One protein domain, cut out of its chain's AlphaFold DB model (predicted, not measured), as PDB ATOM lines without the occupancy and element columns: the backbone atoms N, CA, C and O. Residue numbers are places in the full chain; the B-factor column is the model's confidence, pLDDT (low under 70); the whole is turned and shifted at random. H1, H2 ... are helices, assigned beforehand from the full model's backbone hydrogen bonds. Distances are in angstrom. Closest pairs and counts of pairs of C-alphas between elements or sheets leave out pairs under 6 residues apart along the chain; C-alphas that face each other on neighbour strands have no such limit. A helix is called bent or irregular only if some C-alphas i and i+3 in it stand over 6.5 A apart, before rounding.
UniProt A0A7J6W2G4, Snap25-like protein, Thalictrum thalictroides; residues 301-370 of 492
ATOM      1  N   PHE A 301     -29.136  25.136 -26.531       70.50
ATOM      2  CA  PHE A 301     -29.036  24.851 -27.974       70.50
ATOM      3  C   PHE A 301     -28.169  23.616 -28.264       70.50
ATOM      4  O   PHE A 301     -28.511  22.798 -29.115       70.50
ATOM      5  N   GLN A 302     -27.099  23.422 -27.490       71.69
ATOM      6  CA  GLN A 302     -26.209  22.269 -27.604       71.69
ATOM      7  C   GLN A 302     -26.878  20.971 -27.121       71.69
ATOM      8  O   GLN A 302     -26.752  19.931 -27.766       71.69
ATOM      9  N   ALA A 303     -27.644  21.013 -26.025       76.38
ATOM     10  CA  ALA A 303     -28.401  19.854 -25.543       76.38
ATOM     11  C   ALA A 303     -29.553  19.473 -26.487       76.38
ATOM     12  O   ALA A 303     -29.866  18.290 -26.635       76.38
ATOM     13  N   LEU A 304     -30.177  20.459 -27.131       75.38
ATOM     14  CA  LEU A 304     -31.264  20.236 -28.076       75.38
ATOM     15  C   LEU A 304     -30.758  19.697 -29.417       75.38
ATOM     16  O   LEU A 304     -31.327  18.733 -29.923       75.38
ATOM     17  N   SER A 305     -29.653  20.246 -29.930       82.88
ATOM     18  CA  SER A 305     -28.944  19.699 -31.091       82.88
ATOM     19  C   SER A 305     -28.542  18.241 -30.845       82.88
ATOM     20  O   SER A 305     -28.873  17.362 -31.640       82.88
ATOM     21  N   LYS A 306     -27.984  17.934 -29.662       83.94
ATOM     22  CA  LYS A 306     -27.674  16.552 -29.261       83.94
ATOM     23  C   LYS A 306     -28.907  15.640 -29.268       83.94
ATOM     24  O   LYS A 306     -28.856  14.556 -29.836       83.94
ATOM     25  N   LYS A 307     -30.031  16.073 -28.682       83.75
ATOM     26  CA  LYS A 307     -31.284  15.290 -28.669       83.75
ATOM     27  C   LYS A 307     -31.862  15.072 -30.073       83.75
ATOM     28  O   LYS A 307     -32.390  13.995 -30.339       83.75
ATOM     29  N   ALA A 308     -31.776  16.067 -30.957       86.69
ATOM     30  CA  ALA A 308     -32.231  15.957 -32.341       86.69
ATOM     31  C   ALA A 308     -31.346  15.001 -33.161       86.69
ATOM     32  O   ALA A 308     -31.876  14.165 -33.892       86.69
ATOM     33  N   MET A 309     -30.023  15.047 -32.972       87.62
ATOM     34  CA  MET A 309     -29.075  14.093 -33.562       87.62
ATOM     35  C   MET A 309     -29.311  12.662 -33.065       87.62
ATOM     36  O   MET A 309     -29.375  11.731 -33.867       87.62
ATOM     37  N   ASP A 310     -29.529  12.477 -31.759       89.50
ATOM     38  CA  ASP A 310     -29.875  11.170 -31.188       89.50
ATOM     39  C   ASP A 310     -31.183  10.623 -31.783       89.50
ATOM     40  O   ASP A 310     -31.294   9.428 -32.064       89.50
ATOM     41  N   LEU A 311     -32.180  11.486 -32.004       88.56
ATOM     42  CA  LEU A 311     -33.437  11.100 -32.643       88.56
ATOM     43  C   LEU A 311     -33.238  10.728 -34.118       88.56
ATOM     44  O   LEU A 311     -33.854   9.769 -34.581       88.56
ATOM     45  N   LEU A 312     -32.356  11.428 -34.837       89.81
ATOM     46  CA  LEU A 312     -31.995  11.106 -36.218       89.81
ATOM     47  C   LEU A 312     -31.360   9.709 -36.315       89.81
ATOM     48  O   LEU A 312     -31.783   8.906 -37.144       89.81
ATOM     49  N   HIS A 313     -30.427   9.381 -35.413       89.75
ATOM     50  CA  HIS A 313     -29.832   8.042 -35.325       89.75
ATOM     51  C   HIS A 313     -30.871   6.962 -34.987       89.75
ATOM     52  O   HIS A 313     -30.867   5.883 -35.578       89.75
ATOM     53  N   LYS A 314     -31.799   7.249 -34.063       90.06
ATOM     54  CA  LYS A 314     -32.880   6.314 -33.708       90.06
ATOM     55  C   LYS A 314     -33.846   6.071 -34.862       90.06
ATOM     56  O   LYS A 314     -34.234   4.929 -35.083       90.06
ATOM     57  N   LEU A 315     -34.218   7.119 -35.598       88.19
ATOM     58  CA  LEU A 315     -35.009   6.993 -36.821       88.19
ATOM     59  C   LEU A 315     -34.272   6.160 -37.861       88.19
ATOM     60  O   LEU A 315     -34.911   5.401 -38.588       88.19
ATOM     61  N   ASP A 316     -32.941   6.267 -37.925       87.25
ATOM     62  CA  ASP A 316     -32.181   5.501 -38.898       87.25
ATOM     63  C   ASP A 316     -32.257   3.987 -38.654       87.25
ATOM     64  O   ASP A 316     -32.429   3.213 -39.595       87.25
ATOM     65  N   PHE A 317     -32.284   3.590 -37.380       87.88
ATOM     66  CA  PHE A 317     -32.385   2.198 -36.940       87.88
ATOM     67  C   PHE A 317     -33.762   1.546 -37.177       87.88
ATOM     68  O   PHE A 317     -33.867   0.318 -37.162       87.88
ATOM     69  N   ILE A 318     -34.829   2.324 -37.405       85.69
ATOM     70  CA  ILE A 318     -36.159   1.767 -37.691       85.69
ATOM     71  C   ILE A 318     -36.129   1.069 -39.055       85.69
ATOM     72  O   ILE A 318     -36.024   1.713 -40.103       85.69
ATOM     73  N   GLN A 319     -36.260  -0.256 -39.036       80.06
ATOM     74  CA  GLN A 319     -36.399  -1.080 -40.233       80.06
ATOM     75  C   GLN A 319     -37.884  -1.225 -40.578       80.06
ATOM     76  O   GLN A 319     -38.669  -1.742 -39.789       80.06
ATOM     77  N   GLY A 320     -38.276  -0.766 -41.765       68.44
ATOM     78  CA  GLY A 320     -39.643  -0.898 -42.261       68.44
ATOM     79  C   GLY A 320     -39.670  -0.857 -43.784       68.44
ATOM     80  O   GLY A 320     -39.231   0.121 -44.383       68.44
ATOM     81  N   GLY A 321     -40.169  -1.928 -44.406       77.06
ATOM     82  CA  GLY A 321     -40.373  -2.003 -45.859       77.06
ATOM     83  C   GLY A 321     -41.650  -1.305 -46.340       77.06
ATOM     84  O   GLY A 321     -41.840  -1.151 -47.544       77.06
ATOM     85  N   ASP A 322     -42.510  -0.883 -45.408       90.62
ATOM     86  CA  ASP A 322     -43.754  -0.176 -45.702       90.62
ATOM     87  C   ASP A 322     -43.456   1.235 -46.254       90.62
ATOM     88  O   ASP A 322     -42.742   2.012 -45.603       90.62
ATOM     89  N   PRO A 323     -43.994   1.596 -47.435       86.56
ATOM     90  CA  PRO A 323     -43.845   2.927 -48.013       86.56
ATOM     91  C   PRO A 323     -44.244   4.066 -47.064       86.56
ATOM     92  O   PRO A 323     -43.537   5.066 -47.000       86.56
ATOM     93  N   MET A 324     -45.306   3.903 -46.272       87.44
ATOM     94  CA  MET A 324     -45.798   4.907 -45.327       87.44
ATOM     95  C   MET A 324     -44.810   5.138 -44.175       87.44
ATOM     96  O   MET A 324     -44.562   6.281 -43.788       87.44
ATOM     97  N   ILE A 325     -44.187   4.071 -43.664       86.44
ATOM     98  CA  ILE A 325     -43.155   4.157 -42.615       86.44
ATOM     99  C   ILE A 325     -41.881   4.795 -43.177       86.44
ATOM    100  O   ILE A 325     -41.285   5.669 -42.543       86.44
ATOM    101  N   ARG A 326     -41.475   4.395 -44.387       87.75
ATOM    102  CA  ARG A 326     -40.295   4.936 -45.072       87.75
ATOM    103  C   ARG A 326     -40.441   6.426 -45.372       87.75
ATOM    104  O   ARG A 326     -39.516   7.195 -45.101       87.75
ATOM    105  N   ASP A 327     -41.584   6.837 -45.906       86.75
ATOM    106  CA  ASP A 327     -41.839   8.225 -46.287       86.75
ATOM    107  C   ASP A 327     -42.044   9.106 -45.044       86.75
ATOM    108  O   ASP A 327     -41.515  10.219 -44.988       86.75
ATOM    109  N   GLY A 328     -42.687   8.573 -43.996       87.81
ATOM    110  CA  GLY A 328     -42.774   9.208 -42.681       87.81
ATOM    111  C   GLY A 328     -41.397   9.450 -42.053       87.81
ATOM    112  O   GLY A 328     -41.079  10.588 -41.705       87.81
ATOM    113  N   LYS A 329     -40.535   8.422 -41.996       88.25
ATOM    114  CA  LYS A 329     -39.133   8.547 -41.545       88.25
ATOM    115  C   LYS A 329     -38.406   9.626 -42.343       88.25
ATOM    116  O   LYS A 329     -37.798  10.514 -41.756       88.25
ATOM    117  N   ARG A 330     -38.502   9.587 -43.675       87.69
ATOM    118  CA  ARG A 330     -37.835  10.552 -44.560       87.69
ATOM    119  C   ARG A 330     -38.307  11.983 -44.316       87.69
ATOM    120  O   ARG A 330     -37.482  12.896 -44.331       87.69
ATOM    121  N   SER A 331     -39.603  12.185 -44.074       88.31
ATOM    122  CA  SER A 331     -40.142  13.505 -43.740       88.31
ATOM    123  C   SER A 331     -39.601  13.999 -42.403       88.31
ATOM    124  O   SER A 331     -39.045  15.094 -42.355       88.31
ATOM    125  N   ILE A 332     -39.664  13.172 -41.355       86.56
ATOM    126  CA  ILE A 332     -39.206  13.541 -40.009       86.56
ATOM    127  C   ILE A 332     -37.694  13.796 -39.996       86.56
ATOM    128  O   ILE A 332     -37.246  14.791 -39.431       86.56
ATOM    129  N   SER A 333     -36.893  12.960 -40.661       89.69
ATOM    130  CA  SER A 333     -35.447  13.172 -40.794       89.69
ATOM    131  C   SER A 333     -35.129  14.486 -41.507       89.69
ATOM    132  O   SER A 333     -34.261  15.228 -41.061       89.69
ATOM    133  N   ARG A 334     -35.852  14.816 -42.585       88.69
ATOM    134  CA  ARG A 334     -35.680  16.087 -43.304       88.69
ATOM    135  C   ARG A 334     -36.051  17.290 -42.433       88.69
ATOM    136  O   ARG A 334     -35.386  18.319 -42.507       88.69
ATOM    137  N   ASP A 335     -37.097  17.171 -41.622       85.12
ATOM    138  CA  ASP A 335     -37.531  18.236 -40.715       85.12
ATOM    139  C   ASP A 335     -36.549  18.419 -39.540       85.12
ATOM    140  O   ASP A 335     -36.241  19.555 -39.182       85.12
ATOM    141  N   LEU A 336     -35.974  17.332 -39.012       86.50
ATOM    142  CA  LEU A 336     -34.915  17.368 -37.990       86.50
ATOM    143  C   LEU A 336     -33.607  17.978 -38.509       86.50
ATOM    144  O   LEU A 336     -32.986  18.761 -37.796       86.50
ATOM    145  N   VAL A 337     -33.204  17.672 -39.746       88.50
ATOM    146  CA  VAL A 337     -32.023  18.295 -40.375       88.50
ATOM    147  C   VAL A 337     -32.236  19.800 -40.550       88.50
ATOM    148  O   VAL A 337     -31.394  20.584 -40.126       88.50
ATOM    149  N   ARG A 338     -33.403  20.223 -41.062       86.38
ATOM    150  CA  ARG A 338     -33.743  21.656 -41.165       86.38
ATOM    151  C   ARG A 338     -33.767  22.356 -39.804       86.38
ATOM    152  O   ARG A 338     -33.426  23.531 -39.705       86.38
ATOM    153  N   PHE A 339     -34.179  21.652 -38.754       83.25
ATOM    154  CA  PHE A 339     -34.137  22.162 -37.388       83.25
ATOM    155  C   PHE A 339     -32.696  22.331 -36.862       83.25
ATOM    156  O   PHE A 339     -32.405  23.328 -36.205       83.25
ATOM    157  N   LEU A 340     -31.785  21.405 -37.173       85.19
ATOM    158  CA  LEU A 340     -30.367  21.501 -36.800       85.19
ATOM    159  C   LEU A 340     -29.654  22.659 -37.513       85.19
ATOM    160  O   LEU A 340     -28.996  23.456 -36.850       85.19
ATOM    161  N   GLU A 341     -29.869  22.817 -38.823       86.00
ATOM    162  CA  GLU A 341     -29.356  23.959 -39.603       86.00
ATOM    163  C   GLU A 341     -29.801  25.302 -39.003       86.00
ATOM    164  O   GLU A 341     -29.036  26.264 -38.924       86.00
ATOM    165  N   PHE A 342     -31.047  25.358 -38.535       81.56
ATOM    166  CA  PHE A 342     -31.605  26.530 -37.880       81.56
ATOM    167  C   PHE A 342     -30.940  26.838 -36.525       81.56
ATOM    168  O   PHE A 342     -30.602  27.992 -36.247       81.56
ATOM    169  N   VAL A 343     -30.734  25.817 -35.687       78.31
ATOM    170  CA  VAL A 343     -30.061  25.954 -34.383       78.31
ATOM    171  C   VAL A 343     -28.624  26.450 -34.555       78.31
ATOM    172  O   VAL A 343     -28.203  27.360 -33.836       78.31
ATOM    173  N   ASP A 344     -27.898  25.907 -35.531       80.44
ATOM    174  CA  ASP A 344     -26.536  26.338 -35.850       80.44
ATOM    175  C   ASP A 344     -26.509  27.789 -36.355       80.44
ATOM    176  O   ASP A 344     -25.675  28.583 -35.912       80.44
ATOM    177  N   GLY A 345     -27.478  28.177 -37.194       76.81
ATOM    178  CA  GLY A 345     -27.646  29.551 -37.673       76.81
ATOM    179  C   GLY A 345     -27.845  30.568 -36.543       76.81
ATOM    180  O   GLY A 345     -27.172  31.599 -36.507       76.81
ATOM    181  N   ILE A 346     -28.706  30.268 -35.566       71.25
ATOM    182  CA  ILE A 346     -28.899  31.132 -34.388       71.25
ATOM    183  C   ILE A 346     -27.646  31.185 -33.518       71.25
ATOM    184  O   ILE A 346     -27.273  32.260 -33.042       71.25
ATOM    185  N   SER A 347     -26.989  30.046 -33.301       71.88
ATOM    186  CA  SER A 347     -25.780  29.975 -32.481       71.88
ATOM    187  C   SER A 347     -24.655  30.839 -33.071       71.88
ATOM    188  O   SER A 347     -24.029  31.622 -32.349       71.88
ATOM    189  N   ALA A 348     -24.474  30.801 -34.395       70.44
ATOM    190  CA  ALA A 348     -23.535  31.659 -35.116       70.44
ATOM    191  C   ALA A 348     -23.897  33.152 -35.003       70.44
ATOM    192  O   ALA A 348     -23.035  33.986 -34.709       70.44
ATOM    193  N   LYS A 349     -25.181  33.508 -35.154       67.38
ATOM    194  CA  LYS A 349     -25.652  34.897 -35.006       67.38
ATOM    195  C   LYS A 349     -25.493  35.424 -33.572       67.38
ATOM    196  O   LYS A 349     -25.099  36.574 -33.387       67.38
ATOM    197  N   ARG A 350     -25.689  34.586 -32.545       64.88
ATOM    198  CA  ARG A 350     -25.450  34.940 -31.131       64.88
ATOM    199  C   ARG A 350     -23.981  35.266 -30.855       64.88
ATOM    200  O   ARG A 350     -23.691  36.247 -30.170       64.88
ATOM    201  N   GLN A 351     -23.053  34.483 -31.406       61.88
ATOM    202  CA  GLN A 351     -21.617  34.773 -31.307       61.88
ATOM    203  C   GLN A 351     -21.259  36.091 -32.005       61.88
ATOM    204  O   GLN A 351     -20.415  36.844 -31.515       61.88
ATOM    205  N   GLN A 352     -21.947  36.416 -33.103       59.78
ATOM    206  CA  GLN A 352     -21.765  37.670 -33.826       59.78
ATOM    207  C   GLN A 352     -22.256  38.897 -33.034       59.78
ATOM    208  O   GLN A 352     -21.565  39.913 -33.003       59.78
ATOM    209  N   LEU A 353     -23.407  38.810 -32.356       57.56
ATOM    210  CA  LEU A 353     -23.894  39.878 -31.468       57.56
ATOM    211  C   LEU A 353     -22.946  40.116 -30.286       57.56
ATOM    212  O   LEU A 353     -22.627  41.261 -29.972       57.56
ATOM    213  N   SER A 354     -22.441  39.038 -29.677       52.53
ATOM    214  CA  SER A 354     -21.496  39.114 -28.556       52.53
ATOM    215  C   SER A 354     -20.140  39.710 -28.941       52.53
ATOM    216  O   SER A 354     -19.452  40.235 -28.075       52.53
ATOM    217  N   SER A 355     -19.724  39.609 -30.206       52.25
ATOM    218  CA  SER A 355     -18.438  40.138 -30.684       52.25
ATOM    219  C   SER A 355     -18.546  41.543 -31.288       52.25
ATOM    220  O   SER A 355     -17.558  42.278 -31.281       52.25
ATOM    221  N   LYS A 356     -19.732  41.959 -31.758       51.06
ATOM    222  CA  LYS A 356     -20.004  43.327 -32.240       51.06
ATOM    223  C   LYS A 356     -20.200  44.332 -31.096       51.06
ATOM    224  O   LYS A 356     -19.675  45.437 -31.192       51.06
ATOM    225  N   SER A 357     -20.839  43.941 -29.987       39.66
ATOM    226  CA  SER A 357     -20.960  44.798 -28.791       39.66
ATOM    227  C   SER A 357     -19.603  45.114 -28.142       39.66
ATOM    228  O   SER A 357     -19.385  46.230 -27.685       39.66
ATOM    229  N   ILE A 358     -18.650  44.175 -28.181       38.72
ATOM    230  CA  ILE A 358     -17.288  44.361 -27.644       38.72
ATOM    231  C   ILE A 358     -16.472  45.360 -28.481       38.72
ATOM    232  O   ILE A 358     -15.608  46.049 -27.944       38.72
ATOM    233  N   LYS A 359     -16.729  45.467 -29.790       42.88
ATOM    234  CA  LYS A 359     -16.013  46.419 -30.654       42.88
ATOM    235  C   LYS A 359     -16.541  47.844 -30.504       42.88
ATOM    236  O   LYS A 359     -15.731  48.756 -30.452       42.88
ATOM    237  N   ALA A 360     -17.854  48.028 -30.348       39.56
ATOM    238  CA  ALA A 360     -18.444  49.346 -30.099       39.56
ATOM    239  C   ALA A 360     -17.930  49.989 -28.792       39.56
ATOM    240  O   ALA A 360     -17.652  51.182 -28.773       39.56
ATOM    241  N   VAL A 361     -17.708  49.190 -27.739       39.59
ATOM    242  CA  VAL A 361     -17.118  49.668 -26.472       39.59
ATOM    243  C   VAL A 361     -15.637  50.037 -26.632       39.59
ATOM    244  O   VAL A 361     -15.196  51.047 -26.099       39.59
ATOM    245  N   ARG A 362     -14.865  49.288 -27.432       35.16
ATOM    246  CA  ARG A 362     -13.446  49.613 -27.679       35.16
ATOM    247  C   ARG A 362     -13.240  50.895 -28.492       35.16
ATOM    248  O   ARG A 362     -12.233  51.559 -28.290       35.16
ATOM    249  N   PHE A 363     -14.178  51.248 -29.370       34.72
ATOM    250  CA  PHE A 363     -14.137  52.527 -30.087       34.72
ATOM    251  C   PHE A 363     -14.478  53.719 -29.180       34.72
ATOM    252  O   PHE A 363     -13.912  54.792 -29.362       34.72
ATOM    253  N   ALA A 364     -15.344  53.534 -28.178       38.72
ATOM    254  CA  ALA A 364     -15.591  54.559 -27.161       38.72
ATOM    255  C   ALA A 364     -14.347  54.795 -26.275       38.72
ATOM    256  O   ALA A 364     -13.968  55.946 -26.060       38.72
ATOM    257  N   ASP A 365     -13.648  53.725 -25.874       33.38
ATOM    258  CA  ASP A 365     -12.388  53.801 -25.107       33.38
ATOM    259  C   ASP A 365     -11.246  54.510 -25.874       33.38
ATOM    260  O   ASP A 365     -10.347  55.098 -25.267       33.38
ATOM    261  N   GLU A 366     -11.232  54.452 -27.212       34.50
ATOM    262  CA  GLU A 366     -10.218  55.128 -28.042       34.50
ATOM    263  C   GLU A 366     -10.449  56.644 -28.139       34.50
ATOM    264  O   GLU A 366      -9.488  57.422 -28.134       34.50
ATOM    265  N   ILE A 367     -11.713  57.075 -28.138       41.41
ATOM    266  CA  ILE A 367     -12.087  58.494 -28.046       41.41
ATOM    267  C   ILE A 367     -11.749  59.030 -26.646       41.41
ATOM    268  O   ILE A 367     -11.236  60.143 -26.516       41.41
ATOM    269  N   GLU A 368     -11.942  58.223 -25.599       38.03
ATOM    270  CA  GLU A 368     -11.614  58.601 -24.219       38.03
ATOM    271  C   GLU A 368     -10.096  58.730 -23.989       38.03
ATOM    272  O   GLU A 368      -9.642  59.691 -23.364       38.03
ATOM    273  N   LYS A 369      -9.276  57.852 -24.588       35.44
ATOM    274  CA  LYS A 369      -7.801  57.954 -24.536       35.44
ATOM    275  C   LYS A 369      -7.240  59.147 -25.303       35.44
ATOM    276  O   LYS A 369      -6.210  59.693 -24.909       35.44
ATOM    277  N   SER A 370      -7.923  59.587 -26.357       37.94
ATOM    278  CA  SER A 370      -7.488  60.731 -27.170       37.94
ATOM    279  C   SER A 370      -7.726  62.077 -26.470       37.94
ATOM    280  O   SER A 370      -7.145  63.088 -26.856       37.94
TER     281      SER A 370
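What this domain is: This is residues 301 to 370 of the 492 residues of the protein "Snap25-like protein" of Thalictrum thalictroides (UniProt A0A7J6W2G4). This is a lopsided helical hairpin: one very long helix, H2, with the much shorter helix H1 folded back along the part of it nearer the turn. The far part of H2, residues 348 to 370, sticks out alone as a long arm. The printed part has 70 residues with two named helices, H1 then H2, and no named strand; its class is all helix. The whole is extended, with a radius of gyration of the C-alphas of 21.1 A, and spans 73 by 17 by 9 A, a rod.

Where its parts are: Begin with the longest helix, H2, residues 323 to 370. Find C-alpha 323 at (-43.845, 2.927, -48.013); from there the helix runs 71.4 A to C-alpha 370 at (-7.488, 60.731, -27.170). Then go back to C-alpha 301 at (-29.036, 24.851, -27.974), where H1 begins; it holds residues 301 to 317 and measures 24.6 A from first to last C-alpha. Neither helix is bent.

How they stand to each other: Look along H2 at residues 329 to 347, for with these alone it touches H1. The closest C-alphas of the two are those of Leu 312 and Ser 333, 6.1 A apart. The two helices run opposite ways at a shallow tilt of 19 degrees and form a helical hairpin, two helices that follow each other and run back along one another. Their centres are 18.2 A apart. In the backbone of H1 every pair of O i and N i+4 is within hydrogen-bond range; in H2 it is 42 of 44.

The domain as a whole: The two C-alphas farthest apart are those of Asp 322 and Ser 370, at 73.3 A. Without residues 348 to 370, which stand free, the body has 47 residues and spans 37 by 15 by 8 A. Between H1 and H2 you find a tight link of 5 residues, and the printed part has no cut. In the B-factor column the mean pLDDT of the printed part is 71.6; look for values under 70 at residue 320 and residues 349 to 370.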